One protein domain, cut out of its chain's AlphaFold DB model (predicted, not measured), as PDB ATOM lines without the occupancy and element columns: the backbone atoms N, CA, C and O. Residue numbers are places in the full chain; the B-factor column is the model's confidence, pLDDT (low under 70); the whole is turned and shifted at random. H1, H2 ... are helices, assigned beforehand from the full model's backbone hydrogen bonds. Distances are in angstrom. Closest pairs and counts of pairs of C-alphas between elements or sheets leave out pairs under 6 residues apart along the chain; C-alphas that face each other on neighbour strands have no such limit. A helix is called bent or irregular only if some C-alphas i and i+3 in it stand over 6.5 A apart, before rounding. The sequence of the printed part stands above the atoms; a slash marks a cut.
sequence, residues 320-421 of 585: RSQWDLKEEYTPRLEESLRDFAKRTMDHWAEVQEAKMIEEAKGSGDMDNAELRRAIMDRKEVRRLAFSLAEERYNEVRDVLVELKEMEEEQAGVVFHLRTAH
ATOM      1  N   ARG A 320     -30.064  57.017  -6.769       76.31
ATOM      2  CA  ARG A 320     -28.684  56.587  -6.480       76.31
ATOM      3  C   ARG A 320     -28.549  55.971  -5.082       76.31
ATOM      4  O   ARG A 320     -27.801  55.004  -4.922       76.31
ATOM      5  N   SER A 321     -29.299  56.484  -4.103       78.38
ATOM      6  CA  SER A 321     -29.345  55.968  -2.729       78.38
ATOM      7  C   SER A 321     -30.166  54.679  -2.610       78.38
ATOM      8  O   SER A 321     -29.719  53.722  -1.981       78.38
ATOM      9  N   GLN A 322     -31.339  54.621  -3.248       77.62
ATOM     10  CA  GLN A 322     -32.264  53.483  -3.221       77.62
ATOM     11  C   GLN A 322     -31.633  52.203  -3.781       77.62
ATOM     12  O   GLN A 322     -31.887  51.115  -3.267       77.62
ATOM     13  N   TRP A 323     -30.808  52.337  -4.820       71.19
ATOM     14  CA  TRP A 323     -30.173  51.210  -5.505       71.19
ATOM     15  C   TRP A 323     -28.741  50.917  -5.033       71.19
ATOM     16  O   TRP A 323     -28.116  49.999  -5.563       71.19
ATOM     17  N   ASP A 324     -28.227  51.658  -4.044       67.38
ATOM     18  CA  ASP A 324     -26.849  51.591  -3.531       67.38
ATOM     19  C   ASP A 324     -25.784  51.578  -4.647       67.38
ATOM     20  O   ASP A 324     -24.958  50.664  -4.759       67.38
ATOM     21  N   LEU A 325     -25.829  52.592  -5.521       66.12
ATOM     22  CA  LEU A 325     -24.991  52.688  -6.723       66.12
ATOM     23  C   LEU A 325     -23.542  53.102  -6.403       66.12
ATOM     24  O   LEU A 325     -23.055  54.156  -6.815       66.12
ATOM     25  N   LYS A 326     -22.822  52.252  -5.664       67.81
ATOM     26  CA  LYS A 326     -21.384  52.408  -5.406       67.81
ATOM     27  C   LYS A 326     -20.598  52.271  -6.715       67.81
ATOM     28  O   LYS A 326     -20.642  51.231  -7.377       67.81
ATOM     29  N   GLU A 327     -19.842  53.314  -7.054       58.09
ATOM     30  CA  GLU A 327     -19.135  53.502  -8.334       58.09
ATOM     31  C   GLU A 327     -18.188  52.341  -8.716       58.09
ATOM     32  O   GLU A 327     -17.973  52.057  -9.894       58.09
ATOM     33  N   GLU A 328     -17.662  51.621  -7.721       65.31
ATOM     34  CA  GLU A 328     -16.729  50.503  -7.905       65.31
ATOM     35  C   GLU A 328     -17.404  49.217  -8.435       65.31
ATOM     36  O   GLU A 328     -16.818  48.516  -9.263       65.31
ATOM     37  N   TYR A 329     -18.660  48.943  -8.049       66.50
ATOM     38  CA  TYR A 329     -19.376  47.685  -8.353       66.50
ATOM     39  C   TYR A 329     -20.625  47.863  -9.228       66.50
ATOM     40  O   TYR A 329     -21.265  46.885  -9.609       66.50
ATOM     41  N   THR A 330     -20.957  49.103  -9.583       78.62
ATOM     42  CA  THR A 330     -22.068  49.435 -10.486       78.62
ATOM     43  C   THR A 330     -21.654  49.213 -11.955       78.62
ATOM     44  O   THR A 330     -20.508  49.527 -12.309       78.62
ATOM     45  N   PRO A 331     -22.523  48.666 -12.832       81.88
ATOM     46  CA  PRO A 331     -22.290  48.647 -14.279       81.88
ATOM     47  C   PRO A 331     -22.163  50.060 -14.854       81.88
ATOM     48  O   PRO A 331     -22.805  50.987 -14.371       81.88
ATOM     49  N   ARG A 332     -21.373  50.246 -15.914       78.12
ATOM     50  CA  ARG A 332     -21.398  51.508 -16.677       78.12
ATOM     51  C   ARG A 332     -22.383  51.393 -17.839       78.12
ATOM     52  O   ARG A 332     -22.479  50.338 -18.455       78.12
ATOM     53  N   LEU A 333     -23.052  52.497 -18.176       65.94
ATOM     54  CA  LEU A 333     -24.090  52.585 -19.220       65.94
ATOM     55  C   LEU A 333     -23.712  51.992 -20.587       65.94
ATOM     56  O   LEU A 333     -24.573  51.484 -21.295       65.94
ATOM     57  N   GLU A 334     -22.431  52.050 -20.946       68.44
ATOM     58  CA  GLU A 334     -21.901  51.597 -22.241       68.44
ATOM     59  C   GLU A 334     -20.916  50.414 -22.083       68.44
ATOM     60  O   GLU A 334     -20.210  50.032 -23.014       68.44
ATOM     61  N   GLU A 335     -20.860  49.805 -20.893       80.38
ATOM     62  CA  GLU A 335     -20.035  48.633 -20.594       80.38
ATOM     63  C   GLU A 335     -20.839  47.346 -20.828       80.38
ATOM     64  O   GLU A 335     -21.923  47.143 -20.274       80.38
ATOM     65  N   SER A 336     -20.308  46.442 -21.655       83.19
ATOM     66  CA  SER A 336     -20.975  45.166 -21.912       83.19
ATOM     67  C   SER A 336     -20.969  44.283 -20.659       83.19
ATOM     68  O   SER A 336     -20.019  44.327 -19.876       83.19
ATOM     69  N   LEU A 337     -21.962  43.398 -20.505       83.50
ATOM     70  CA  LEU A 337     -21.983  42.379 -19.439       83.50
ATOM     71  C   LEU A 337     -20.650  41.611 -19.332       83.50
ATOM     72  O   LEU A 337     -20.202  41.277 -18.237       83.50
ATOM     73  N   ARG A 338     -19.975  41.360 -20.464       79.56
ATOM     74  CA  ARG A 338     -18.670  40.684 -20.506       79.56
ATOM     75  C   ARG A 338     -17.563  41.515 -19.859       79.56
ATOM     76  O   ARG A 338     -16.694  40.940 -19.207       79.56
ATOM     77  N   ASP A 339     -17.575  42.828 -20.054       83.69
ATOM     78  CA  ASP A 339     -16.558  43.741 -19.536       83.69
ATOM     79  C   ASP A 339     -16.840  44.113 -18.077       83.69
ATOM     80  O   ASP A 339     -15.928  44.034 -17.253       83.69
ATOM     81  N   PHE A 340     -18.110  44.348 -17.726       86.56
ATOM     82  CA  PHE A 340     -18.564  44.512 -16.344       86.56
ATOM     83  C   PHE A 340     -18.195  43.298 -15.488       86.56
ATOM     84  O   PHE A 340     -17.517  43.438 -14.465       86.56
ATOM     85  N   ALA A 341     -18.572  42.091 -15.927       84.31
ATOM     86  CA  ALA A 341     -18.248  40.867 -15.207       84.31
ATOM     87  C   ALA A 341     -16.734  40.618 -15.165       84.31
ATOM     88  O   ALA A 341     -16.234  40.138 -14.159       84.31
ATOM     89  N   LYS A 342     -15.967  40.983 -16.204       86.50
ATOM     90  CA  LYS A 342     -14.495  40.905 -16.189       86.50
ATOM     91  C   LYS A 342     -13.863  41.879 -15.186       86.50
ATOM     92  O   LYS A 342     -12.856  41.527 -14.581       86.50
ATOM     93  N   ARG A 343     -14.428  43.081 -15.018       86.31
ATOM     94  CA  ARG A 343     -13.977  44.104 -14.059       86.31
ATOM     95  C   ARG A 343     -14.322  43.747 -12.613       86.31
ATOM     96  O   ARG A 343     -13.532  44.031 -11.723       86.31
ATOM     97  N   THR A 344     -15.480  43.131 -12.386       87.19
ATOM     98  CA  THR A 344     -16.021  42.847 -11.043       87.19
ATOM     99  C   THR A 344     -15.904  41.377 -10.610       87.19
ATOM    100  O   THR A 344     -16.285  41.047  -9.491       87.19
ATOM    101  N   MET A 345     -15.345  40.494 -11.454       83.81
ATOM    102  CA  MET A 345     -15.249  39.038 -11.232       83.81
ATOM    103  C   MET A 345     -14.727  38.656  -9.847       83.81
ATOM    104  O   MET A 345     -15.285  37.766  -9.211       83.81
ATOM    105  N   ASP A 346     -13.654  39.307  -9.397       84.50
ATOM    106  CA  ASP A 346     -12.990  38.945  -8.148       84.50
ATOM    107  C   ASP A 346     -13.855  39.321  -6.928       84.50
ATOM    108  O   ASP A 346     -13.981  38.520  -6.007       84.50
ATOM    109  N   HIS A 347     -14.579  40.448  -6.978       85.19
ATOM    110  CA  HIS A 347     -15.566  40.822  -5.955       85.19
ATOM    111  C   HIS A 347     -16.739  39.836  -5.898       85.19
ATOM    112  O   HIS A 347     -17.076  39.331  -4.828       85.19
ATOM    113  N   TRP A 348     -17.341  39.496  -7.044       87.50
ATOM    114  CA  TRP A 348     -18.441  38.524  -7.075       87.50
ATOM    115  C   TRP A 348     -17.991  37.113  -6.666       87.50
ATOM    116  O   TRP A 348     -18.786  36.358  -6.106       87.50
ATOM    117  N   ALA A 349     -16.722  36.759  -6.895       84.75
ATOM    118  CA  ALA A 349     -16.134  35.523  -6.390       84.75
ATOM    119  C   ALA A 349     -15.974  35.552  -4.862       84.75
ATOM    120  O   ALA A 349     -16.391  34.600  -4.210       84.75
ATOM    121  N   GLU A 350     -15.458  36.638  -4.280       85.12
ATOM    122  CA  GLU A 350     -15.363  36.806  -2.821       85.12
ATOM    123  C   GLU A 350     -16.745  36.778  -2.143       85.12
ATOM    124  O   GLU A 350     -16.923  36.090  -1.136       85.12
ATOM    125  N   VAL A 351     -17.752  37.441  -2.728       85.81
ATOM    126  CA  VAL A 351     -19.152  37.404  -2.263       85.81
ATOM    127  C   VAL A 351     -19.723  35.981  -2.316       85.81
ATOM    128  O   VAL A 351     -20.341  35.525  -1.351       85.81
ATOM    129  N   GLN A 352     -19.489  35.243  -3.405       83.69
ATOM    130  CA  GLN A 352     -19.973  33.868  -3.550       83.69
ATOM    131  C   GLN A 352     -19.237  32.876  -2.627       83.69
ATOM    132  O   GLN A 352     -19.874  31.971  -2.080       83.69
ATOM    133  N   GLU A 353     -17.928  33.041  -2.407       79.38
ATOM    134  CA  GLU A 353     -17.171  32.252  -1.423       79.38
ATOM    135  C   GLU A 353     -17.661  32.540   0.005       79.38
ATOM    136  O   GLU A 353     -17.897  31.601   0.767       79.38
ATOM    137  N   ALA A 354     -17.900  33.808   0.358       81.88
ATOM    138  CA  ALA A 354     -18.459  34.192   1.655       81.88
ATOM    139  C   ALA A 354     -19.847  33.571   1.894       81.88
ATOM    140  O   ALA A 354     -20.075  32.984   2.955       81.88
ATOM    141  N   LYS A 355     -20.733  33.620   0.889       82.94
ATOM    142  CA  LYS A 355     -22.073  33.017   0.932       82.94
ATOM    143  C   LYS A 355     -22.019  31.499   1.135       82.94
ATOM    144  O   LYS A 355     -22.656  30.987   2.052       82.94
ATOM    145  N   MET A 356     -21.185  30.782   0.376       76.38
ATOM    146  CA  MET A 356     -20.981  29.334   0.563       76.38
ATOM    147  C   MET A 356     -20.398  28.989   1.944       76.38
ATOM    148  O   MET A 356     -20.754  27.970   2.537       76.38
ATOM    149  N   ILE A 357     -19.523  29.840   2.485       74.94
ATOM    150  CA  ILE A 357     -18.965  29.699   3.838       74.94
ATOM    151  C   ILE A 357     -20.023  29.967   4.926       74.94
ATOM    152  O   ILE A 357     -19.890  29.448   6.034       74.94
ATOM    153  N   GLU A 358     -21.055  30.767   4.660       75.19
ATOM    154  CA  GLU A 358     -22.174  31.002   5.580       75.19
ATOM    155  C   GLU A 358     -23.221  29.884   5.521       75.19
ATOM    156  O   GLU A 358     -23.554  29.309   6.559       75.19
ATOM    157  N   GLU A 359     -23.648  29.487   4.321       72.19
ATOM    158  CA  GLU A 359     -24.567  28.361   4.097       72.19
ATOM    159  C   GLU A 359     -24.035  27.066   4.747       72.19
ATOM    160  O   GLU A 359     -24.770  26.374   5.455       72.19
ATOM    161  N   ALA A 360     -22.728  26.797   4.627       68.06
ATOM    162  CA  ALA A 360     -22.074  25.651   5.263       68.06
ATOM    163  C   ALA A 360     -21.936  25.747   6.799       68.06
ATOM    164  O   ALA A 360     -21.791  24.724   7.467       68.06
ATOM    165  N   LYS A 361     -21.980  26.949   7.396       66.81
ATOM    166  CA  LYS A 361     -22.098  27.092   8.865       66.81
ATOM    167  C   LYS A 361     -23.525  26.806   9.326       66.81
ATOM    168  O   LYS A 361     -23.709  26.281  10.421       66.81
ATOM    169  N   GLY A 362     -24.518  27.141   8.500       63.53
ATOM    170  CA  GLY A 362     -25.930  26.863   8.762       63.53
ATOM    171  C   GLY A 362     -26.297  25.378   8.666       63.53
ATOM    172  O   GLY A 362     -27.198  24.936   9.376       63.53
ATOM    173  N   SER A 363     -25.595  24.591   7.840       61.97
ATOM    174  CA  SER A 363     -25.918  23.173   7.605       61.97
ATOM    175  C   SER A 363     -25.520  22.207   8.731       61.97
ATOM    176  O   SER A 363     -25.953  21.059   8.710       61.97
ATOM    177  N   GLY A 364     -24.719  22.639   9.713       58.06
ATOM    178  CA  GLY A 364     -24.389  21.883  10.934       58.06
ATOM    179  C   GLY A 364     -23.398  20.718  10.773       58.06
ATOM    180  O   GLY A 364     -22.517  20.562  11.619       58.06
ATOM    181  N   ASP A 365     -23.496  19.942   9.694       56.16
ATOM    182  CA  ASP A 365     -22.614  18.810   9.381       56.16
ATOM    183  C   ASP A 365     -21.556  19.182   8.326       56.16
ATOM    184  O   ASP A 365     -21.915  19.472   7.185       56.16
ATOM    185  N   MET A 366     -20.264  19.136   8.695       54.47
ATOM    186  CA  MET A 366     -19.106  18.742   7.854       54.47
ATOM    187  C   MET A 366     -17.760  19.040   8.538       54.47
ATOM    188  O   MET A 366     -17.581  20.081   9.173       54.47
ATOM    189  N   ASP A 367     -16.757  18.184   8.319       59.41
ATOM    190  CA  ASP A 367     -15.379  18.475   8.725       59.41
ATOM    191  C   ASP A 367     -14.750  19.574   7.845       59.41
ATOM    192  O   ASP A 367     -14.821  19.558   6.612       59.41
ATOM    193  N   ASN A 368     -14.045  20.515   8.485       59.97
ATOM    194  CA  ASN A 368     -13.467  21.726   7.872       59.97
ATOM    195  C   ASN A 368     -12.584  21.433   6.634       59.97
ATOM    196  O   ASN A 368     -12.483  22.251   5.720       59.97
ATOM    197  N   ALA A 369     -11.948  20.258   6.588       53.66
ATOM    198  CA  ALA A 369     -11.102  19.820   5.480       53.66
ATOM    199  C   ALA A 369     -11.885  19.436   4.209       53.66
ATOM    200  O   ALA A 369     -11.352  19.589   3.111       53.66
ATOM    201  N   GLU A 370     -13.125  18.959   4.338       54.75
ATOM    202  CA  GLU A 370     -13.947  18.540   3.199       54.75
ATOM    203  C   GLU A 370     -14.805  19.696   2.667       54.75
ATOM    204  O   GLU A 370     -14.910  19.861   1.454       54.75
ATOM    205  N   LEU A 371     -15.244  20.617   3.535       57.34
ATOM    206  CA  LEU A 371     -15.775  21.924   3.119       57.34
ATOM    207  C   LEU A 371     -14.759  22.703   2.258       57.34
ATOM    208  O   LEU A 371     -15.078  23.153   1.158       57.34
ATOM    209  N   ARG A 372     -13.489  22.764   2.688       55.41
ATOM    210  CA  ARG A 372     -12.375  23.313   1.883       55.41
ATOM    211  C   ARG A 372     -12.150  22.582   0.556       55.41
ATOM    212  O   ARG A 372     -11.464  23.118  -0.308       55.41
ATOM    213  N   ARG A 373     -12.683  21.368   0.394       54.44
ATOM    214  CA  ARG A 373     -12.584  20.554  -0.824       54.44
ATOM    215  C   ARG A 373     -13.815  20.688  -1.727       54.44
ATOM    216  O   ARG A 373     -13.667  20.529  -2.932       54.44
ATOM    217  N   ALA A 374     -14.974  21.055  -1.182       53.66
ATOM    218  CA  ALA A 374     -16.138  21.503  -1.949       53.66
ATOM    219  C   ALA A 374     -15.902  22.894  -2.574       53.66
ATOM    220  O   ALA A 374     -16.202  23.103  -3.743       53.66
ATOM    221  N   ILE A 375     -15.236  23.799  -1.845       55.53
ATOM    222  CA  ILE A 375     -14.758  25.106  -2.352       55.53
ATOM    223  C   ILE A 375     -13.715  24.942  -3.492       55.53
ATOM    224  O   ILE A 375     -13.440  25.868  -4.253       55.53
ATOM    225  N   MET A 376     -13.135  23.746  -3.664       54.66
ATOM    226  CA  MET A 376     -12.056  23.464  -4.622       54.66
ATOM    227  C   MET A 376     -12.512  23.104  -6.050       54.66
ATOM    228  O   MET A 376     -11.774  22.422  -6.764       54.66
ATOM    229  N   ASP A 377     -13.626  23.665  -6.532       67.31
ATOM    230  CA  ASP A 377     -13.660  24.085  -7.939       67.31
ATOM    231  C   ASP A 377     -13.827  25.605  -8.080       67.31
ATOM    232  O   ASP A 377     -14.924  26.160  -8.131       67.31
ATOM    233  N   ARG A 378     -12.689  26.292  -8.250       64.81
ATOM    234  CA  ARG A 378     -12.641  27.730  -8.566       64.81
ATOM    235  C   ARG A 378     -13.285  28.079  -9.915       64.81
ATOM    236  O   ARG A 378     -13.482  29.257 -10.204       64.81
ATOM    237  N   LYS A 379     -13.621  27.091 -10.752       71.75
ATOM    238  CA  LYS A 379     -14.446  27.263 -11.954       71.75
ATOM    239  C   LYS A 379     -15.939  27.341 -11.612       71.75
ATOM    240  O   LYS A 379     -16.636  28.130 -12.237       71.75
ATOM    241  N   GLU A 380     -16.409  26.581 -10.621       78.00
ATOM    242  CA  GLU A 380     -17.785  26.626 -10.098       78.00
ATOM    243  C   GLU A 380     -18.045  27.963  -9.390       78.00
ATOM    244  O   GLU A 380     -18.999  28.660  -9.729       78.00
ATOM    245  N   VAL A 381     -17.134  28.383  -8.500       81.12
ATOM    246  CA  VAL A 381     -17.194  29.693  -7.822       81.12
ATOM    247  C   VAL A 381     -17.312  30.829  -8.842       81.12
ATOM    248  O   VAL A 381     -18.237  31.629  -8.766       81.12
ATOM    249  N   ARG A 382     -16.436  30.863  -9.859       82.19
ATOM    250  CA  ARG A 382     -16.480  31.884 -10.925       82.19
ATOM    251  C   ARG A 382     -17.710  31.786 -11.827       82.19
ATOM    252  O   ARG A 382     -18.151  32.803 -12.351       82.19
ATOM    253  N   ARG A 383     -18.270  30.587 -12.024       85.06
ATOM    254  CA  ARG A 383     -19.519  30.387 -12.778       85.06
ATOM    255  C   ARG A 383     -20.697  31.033 -12.050       85.06
ATOM    256  O   ARG A 383     -21.487  31.717 -12.682       85.06
ATOM    257  N   LEU A 384     -20.783  30.832 -10.737       83.44
ATOM    258  CA  LEU A 384     -21.825  31.411  -9.890       83.44
ATOM    259  C   LEU A 384     -21.617  32.920  -9.672       83.44
ATOM    260  O   LEU A 384     -22.573  33.681  -9.767       83.44
ATOM    261  N   ALA A 385     -20.370  33.367  -9.504       86.25
ATOM    262  CA  ALA A 385     -20.005  34.784  -9.472       86.25
ATOM    263  C   ALA A 385     -20.403  35.527 -10.760       86.25
ATOM    264  O   ALA A 385     -20.916  36.640 -10.695       86.25
ATOM    265  N   PHE A 386     -20.227  34.904 -11.934       87.12
ATOM    266  CA  PHE A 386     -20.716  35.469 -13.194       87.12
ATOM    267  C   PHE A 386     -22.246  35.600 -13.204       87.12
ATOM    268  O   PHE A 386     -22.747  36.620 -13.661       87.12
ATOM    269  N   SER A 387     -22.988  34.624 -12.666       88.12
ATOM    270  CA  SER A 387     -24.451  34.719 -12.557       88.12
ATOM    271  C   SER A 387     -24.911  35.824 -11.597       88.12
ATOM    272  O   SER A 387     -25.865  36.515 -11.926       88.12
ATOM    273  N   LEU A 388     -24.217  36.059 -10.474       85.25
ATOM    274  CA  LEU A 388     -24.491  37.216  -9.602       85.25
ATOM    275  C   LEU A 388     -24.200  38.550 -10.312       85.25
ATOM    276  O   LEU A 388     -24.971  39.500 -10.197       85.25
ATOM    277  N   ALA A 389     -23.113  38.612 -11.089       86.62
ATOM    278  CA  ALA A 389     -22.798  39.780 -11.907       86.62
ATOM    279  C   ALA A 389     -23.862  40.019 -12.996       86.62
ATOM    280  O   ALA A 389     -24.219  41.159 -13.267       86.62
ATOM    281  N   GLU A 390     -24.385  38.956 -13.609       86.81
ATOM    282  CA  GLU A 390     -25.449  38.998 -14.620       86.81
ATOM    283  C   GLU A 390     -26.806  39.407 -14.027       86.81
ATOM    284  O   GLU A 390     -27.503  40.227 -14.621       86.81
ATOM    285  N   GLU A 391     -27.152  38.913 -12.838       86.81
ATOM    286  CA  GLU A 391     -28.330  39.332 -12.069       86.81
ATOM    287  C   GLU A 391     -28.255  40.837 -11.762       86.81
ATOM    288  O   GLU A 391     -29.096  41.607 -12.234       86.81
ATOM    289  N   ARG A 392     -27.167  41.290 -11.124       83.81
ATOM    290  CA  ARG A 392     -26.957  42.707 -10.784       83.81
ATOM    291  C   ARG A 392     -26.866  43.626 -12.007       83.81
ATOM    292  O   ARG A 392     -27.314  44.769 -11.951       83.81
ATOM    293  N   TYR A 393     -26.297  43.150 -13.115       84.50
ATOM    294  CA  TYR A 393     -26.251  43.898 -14.373       84.50
ATOM    295  C   TYR A 393     -27.658  44.130 -14.933       84.50
ATOM    296  O   TYR A 393     -27.968  45.241 -15.351       84.50
ATOM    297  N   ASN A 394     -28.520  43.109 -14.914       84.00
ATOM    298  CA  ASN A 394     -29.889  43.224 -15.414       84.00
ATOM    299  C   ASN A 394     -30.796  44.054 -14.494       84.00
ATOM    300  O   ASN A 394     -31.600  44.817 -15.018       84.00
ATOM    301  N   GLU A 395     -30.643  43.960 -13.166       84.62
ATOM    302  CA  GLU A 395     -31.332  44.841 -12.202       84.62
ATOM    303  C   GLU A 395     -31.060  46.325 -12.480       84.62
ATOM    304  O   GLU A 395     -31.971  47.146 -12.514       84.62
ATOM    305  N   VAL A 396     -29.780  46.674 -12.639       84.00
ATOM    306  CA  VAL A 396     -29.322  48.066 -12.593       84.00
ATOM    307  C   VAL A 396     -29.306  48.723 -13.979       84.00
ATOM    308  O   VAL A 396     -29.356  49.948 -14.064       84.00
ATOM    309  N   ARG A 397     -29.299  47.946 -15.075       80.06
ATOM    310  CA  ARG A 397     -29.316  48.460 -16.461       80.06
ATOM    311  C   ARG A 397     -30.424  49.487 -16.696       80.06
ATOM    312  O   ARG A 397     -30.140  50.567 -17.203       80.06
ATOM    313  N   ASP A 398     -31.661  49.153 -16.344       80.12
ATOM    314  CA  ASP A 398     -32.819  49.984 -16.699       80.12
ATOM    315  C   ASP A 398     -32.877  51.256 -15.830       80.12
ATOM    316  O   ASP A 398     -33.157  52.343 -16.332       80.12
ATOM    317  N   VAL A 399     -32.459  51.153 -14.563       82.44
ATOM    318  CA  VAL A 399     -32.277  52.286 -13.634       82.44
ATOM    319  C   VAL A 399     -31.187  53.248 -14.118       82.44
ATOM    320  O   VAL A 399     -31.306  54.463 -13.972       82.44
ATOM    321  N   LEU A 400     -30.110  52.726 -14.712       76.62
ATOM    322  CA  LEU A 400     -29.054  53.551 -15.295       76.62
ATOM    323  C   LEU A 400     -29.525  54.300 -16.550       76.62
ATOM    324  O   LEU A 400     -29.060  55.414 -16.779       76.62
ATOM    325  N   VAL A 401     -30.441  53.727 -17.340       78.94
ATOM    326  CA  VAL A 401     -31.074  54.434 -18.468       78.94
ATOM    327  C   VAL A 401     -31.954  55.574 -17.949       78.94
ATOM    328  O   VAL A 401     -31.759  56.702 -18.391       78.94
ATOM    329  N   GLU A 402     -32.811  55.327 -16.947       80.50
ATOM    330  CA  GLU A 402     -33.618  56.376 -16.289       80.50
ATOM    331  C   GLU A 402     -32.720  57.512 -15.751       80.50
ATOM    332  O   GLU A 402     -32.987  58.694 -15.975       80.50
ATOM    333  N   LEU A 403     -31.598  57.167 -15.104       79.31
ATOM    334  CA  LEU A 403     -30.605  58.142 -14.639       79.31
ATOM    335  C   LEU A 403     -29.934  58.915 -15.785       79.31
ATOM    336  O   LEU A 403     -29.753  60.121 -15.638       79.31
ATOM    337  N   LYS A 404     -29.590  58.278 -16.917       77.44
ATOM    338  CA  LYS A 404     -29.020  58.976 -18.085       77.44
ATOM    339  C   LYS A 404     -30.027  59.947 -18.697       77.44
ATOM    340  O   LYS A 404     -29.661  61.082 -18.974       77.44
ATOM    341  N   GLU A 405     -31.286  59.546 -18.846       79.19
ATOM    342  CA  GLU A 405     -32.348  60.403 -19.386       79.19
ATOM    343  C   GLU A 405     -32.612  61.608 -18.464       79.19
ATOM    344  O   GLU A 405     -32.672  62.748 -18.929       79.19
ATOM    345  N   MET A 406     -32.633  61.409 -17.139       76.88
ATOM    346  CA  MET A 406     -32.679  62.516 -16.177       76.88
ATOM    347  C   MET A 406     -31.412  63.393 -16.200       76.88
ATOM    348  O   MET A 406     -31.501  64.610 -16.006       76.88
ATOM    349  N   GLU A 407     -30.222  62.821 -16.406       74.88
ATOM    350  CA  GLU A 407     -28.966  63.576 -16.536       74.88
ATOM    351  C   GLU A 407     -28.925  64.398 -17.829       74.88
ATOM    352  O   GLU A 407     -28.449  65.532 -17.799       74.88
ATOM    353  N   GLU A 408     -29.501  63.895 -18.919       73.25
ATOM    354  CA  GLU A 408     -29.694  64.611 -20.181       73.25
ATOM    355  C   GLU A 408     -30.755  65.722 -20.048       73.25
ATOM    356  O   GLU A 408     -30.497  66.847 -20.483       73.25
ATOM    357  N   GLU A 409     -31.874  65.500 -19.340       71.50
ATOM    358  CA  GLU A 409     -32.811  66.574 -18.957       71.50
ATOM    359  C   GLU A 409     -32.111  67.670 -18.133       71.50
ATOM    360  O   GLU A 409     -32.252  68.866 -18.416       71.50
ATOM    361  N   GLN A 410     -31.325  67.285 -17.120       67.50
ATOM    362  CA  GLN A 410     -30.589  68.248 -16.301       67.50
ATOM    363  C   GLN A 410     -29.545  68.995 -17.139       67.50
ATOM    364  O   GLN A 410     -29.405  70.212 -16.994       67.50
ATOM    365  N   ALA A 411     -28.833  68.295 -18.024       61.88
ATOM    366  CA  ALA A 411     -27.860  68.887 -18.928       61.88
ATOM    367  C   ALA A 411     -28.525  69.869 -19.897       61.88
ATOM    368  O   ALA A 411     -27.978  70.948 -20.091       61.88
ATOM    369  N   GLY A 412     -29.716  69.568 -20.424       54.50
ATOM    370  CA  GLY A 412     -30.508  70.468 -21.267       54.50
ATOM    371  C   GLY A 412     -30.945  71.742 -20.535       54.50
ATOM    372  O   GLY A 412     -30.694  72.850 -21.014       54.50
ATOM    373  N   VAL A 413     -31.507  71.611 -19.326       54.22
ATOM    374  CA  VAL A 413     -31.891  72.763 -18.482       54.22
ATOM    375  C   VAL A 413     -30.669  73.614 -18.112       54.22
ATOM    376  O   VAL A 413     -30.710  74.843 -18.191       54.22
ATOM    377  N   VAL A 414     -29.544  72.982 -17.762       46.41
ATOM    378  CA  VAL A 414     -28.281  73.684 -17.484       46.41
ATOM    379  C   VAL A 414     -27.699  74.312 -18.753       46.41
ATOM    380  O   VAL A 414     -27.184  75.423 -18.681       46.41
ATOM    381  N   PHE A 415     -27.792  73.663 -19.915       36.38
ATOM    382  CA  PHE A 415     -27.315  74.185 -21.197       36.38
ATOM    383  C   PHE A 415     -28.070  75.458 -21.578       36.38
ATOM    384  O   PHE A 415     -27.427  76.455 -21.897       36.38
ATOM    385  N   HIS A 416     -29.395  75.481 -21.423       38.69
ATOM    386  CA  HIS A 416     -30.226  76.663 -21.677       38.69
ATOM    387  C   HIS A 416     -29.862  77.856 -20.764       38.69
ATOM    388  O   HIS A 416     -29.864  79.008 -21.195       38.69
ATOM    389  N   LEU A 417     -29.456  77.591 -19.515       42.06
ATOM    390  CA  LEU A 417     -28.927  78.612 -18.595       42.06
ATOM    391  C   LEU A 417     -27.469  79.017 -18.906       42.06
ATOM    392  O   LEU A 417     -27.030  80.109 -18.536       42.06
ATOM    393  N   ARG A 418     -26.698  78.149 -19.571       37.47
ATOM    394  CA  ARG A 418     -25.246  78.280 -19.783       37.47
ATOM    395  C   ARG A 418     -24.882  78.874 -21.142       37.47
ATOM    396  O   ARG A 418     -23.885  79.591 -21.218       37.47
ATOM    397  N   THR A 419     -25.697  78.676 -22.181       39.91
ATOM    398  CA  THR A 419     -25.565  79.361 -23.483       39.91
ATOM    399  C   THR A 419     -25.662  80.880 -23.333       39.91
ATOM    400  O   THR A 419     -24.938  81.610 -24.004       39.91
ATOM    401  N   ALA A 420     -26.441  81.368 -22.366       40.69
ATOM    402  CA  ALA A 420     -26.492  82.781 -22.003       40.69
ATOM    403  C   ALA A 420     -25.173  83.341 -21.413       40.69
ATOM    404  O   ALA A 420     -25.031  84.564 -21.311       40.69
ATOM    405  N   HIS A 421     -24.212  82.499 -21.010       36.16
ATOM    406  CA  HIS A 421     -23.163  82.855 -20.041       36.16
ATOM    407  C   HIS A 421     -21.704  82.766 -20.556       36.16
ATOM    408  O   HIS A 421     -20.767  82.858 -19.761       36.16
TER     409      HIS A 421
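What this domain is: This is residues 320 to 421 of the 585 residues of the protein "Kelch domain containing 4" of Perkinsus olseni (UniProt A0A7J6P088). A long bent helix, H3, makes the long axis of this elongated structure; a kinked helix, H1, crosses its first arm H3a as an X, while the end of its second arm H3b, from residue 405, sticks out alone. The short helix H2 sits near the last turns of H1, at the opposite end of the rod. The printed part has 102 residues, with three named helices in the order H1, H2, H3 and no named strand; the class is all helix. It is extended, with a radius of gyration of the C-alphas of 19.9 A and spans of 72 by 24 by 20 A.

How they stand to each other: H3, residues 378 to 419, was assigned as one helix by its hydrogen bonds but is bent: C-alphas 395 and 398 are 7.0 A apart. Its arms, H3a (residues 378 to 395) and H3b (residues 398 to 419), stand at a steep tilt of 50 degrees. H1, residues 337 to 362, is irregular, with C-alphas 343 and 346 7.9 A apart and a kink of 67 degrees near residue 344. H1 and H3a touch, opposite ways at a steep tilt of 67 degrees along the rough line of H1; their closest C-alphas, those of Trp 348 and Ala 385, are 4.7 A apart. H2, residues 368 to 374, is close to H1 but not clearly touching, the closest C-alphas being those of Ala 360 and Leu 371, 7.6 A apart. H3b is apart from H1 and H2. Every O i to N i+4 pair is within hydrogen-bond range in H3a and H3b, against 19 of 22 in H1 and 2 of 3 in H2.

Where its parts are: H3a measures 25.6 A from C-alpha 378 to C-alpha 395, and H3b 31.0 A, ending at C-alpha 419 (-25.565, 79.361, -23.483). H1 begins at C-alpha 337 (-21.983, 42.379, -19.439) and measures 32.4 A; H2 measures 10.2 A.

The domain as a whole: The C-alphas of Asp 367 and Ala 420, the two farthest apart, are 72.1 A apart. The printed part has no cut, and both links between the helices are tight. Residues 320 to 336 hold no named element. Residues 362 to 367 and 405 to 421 stand free. Mean pLDDT of the printed part is 71.8; it is under 70 for 39 residues, among them 360 to 378 and 410 to 421.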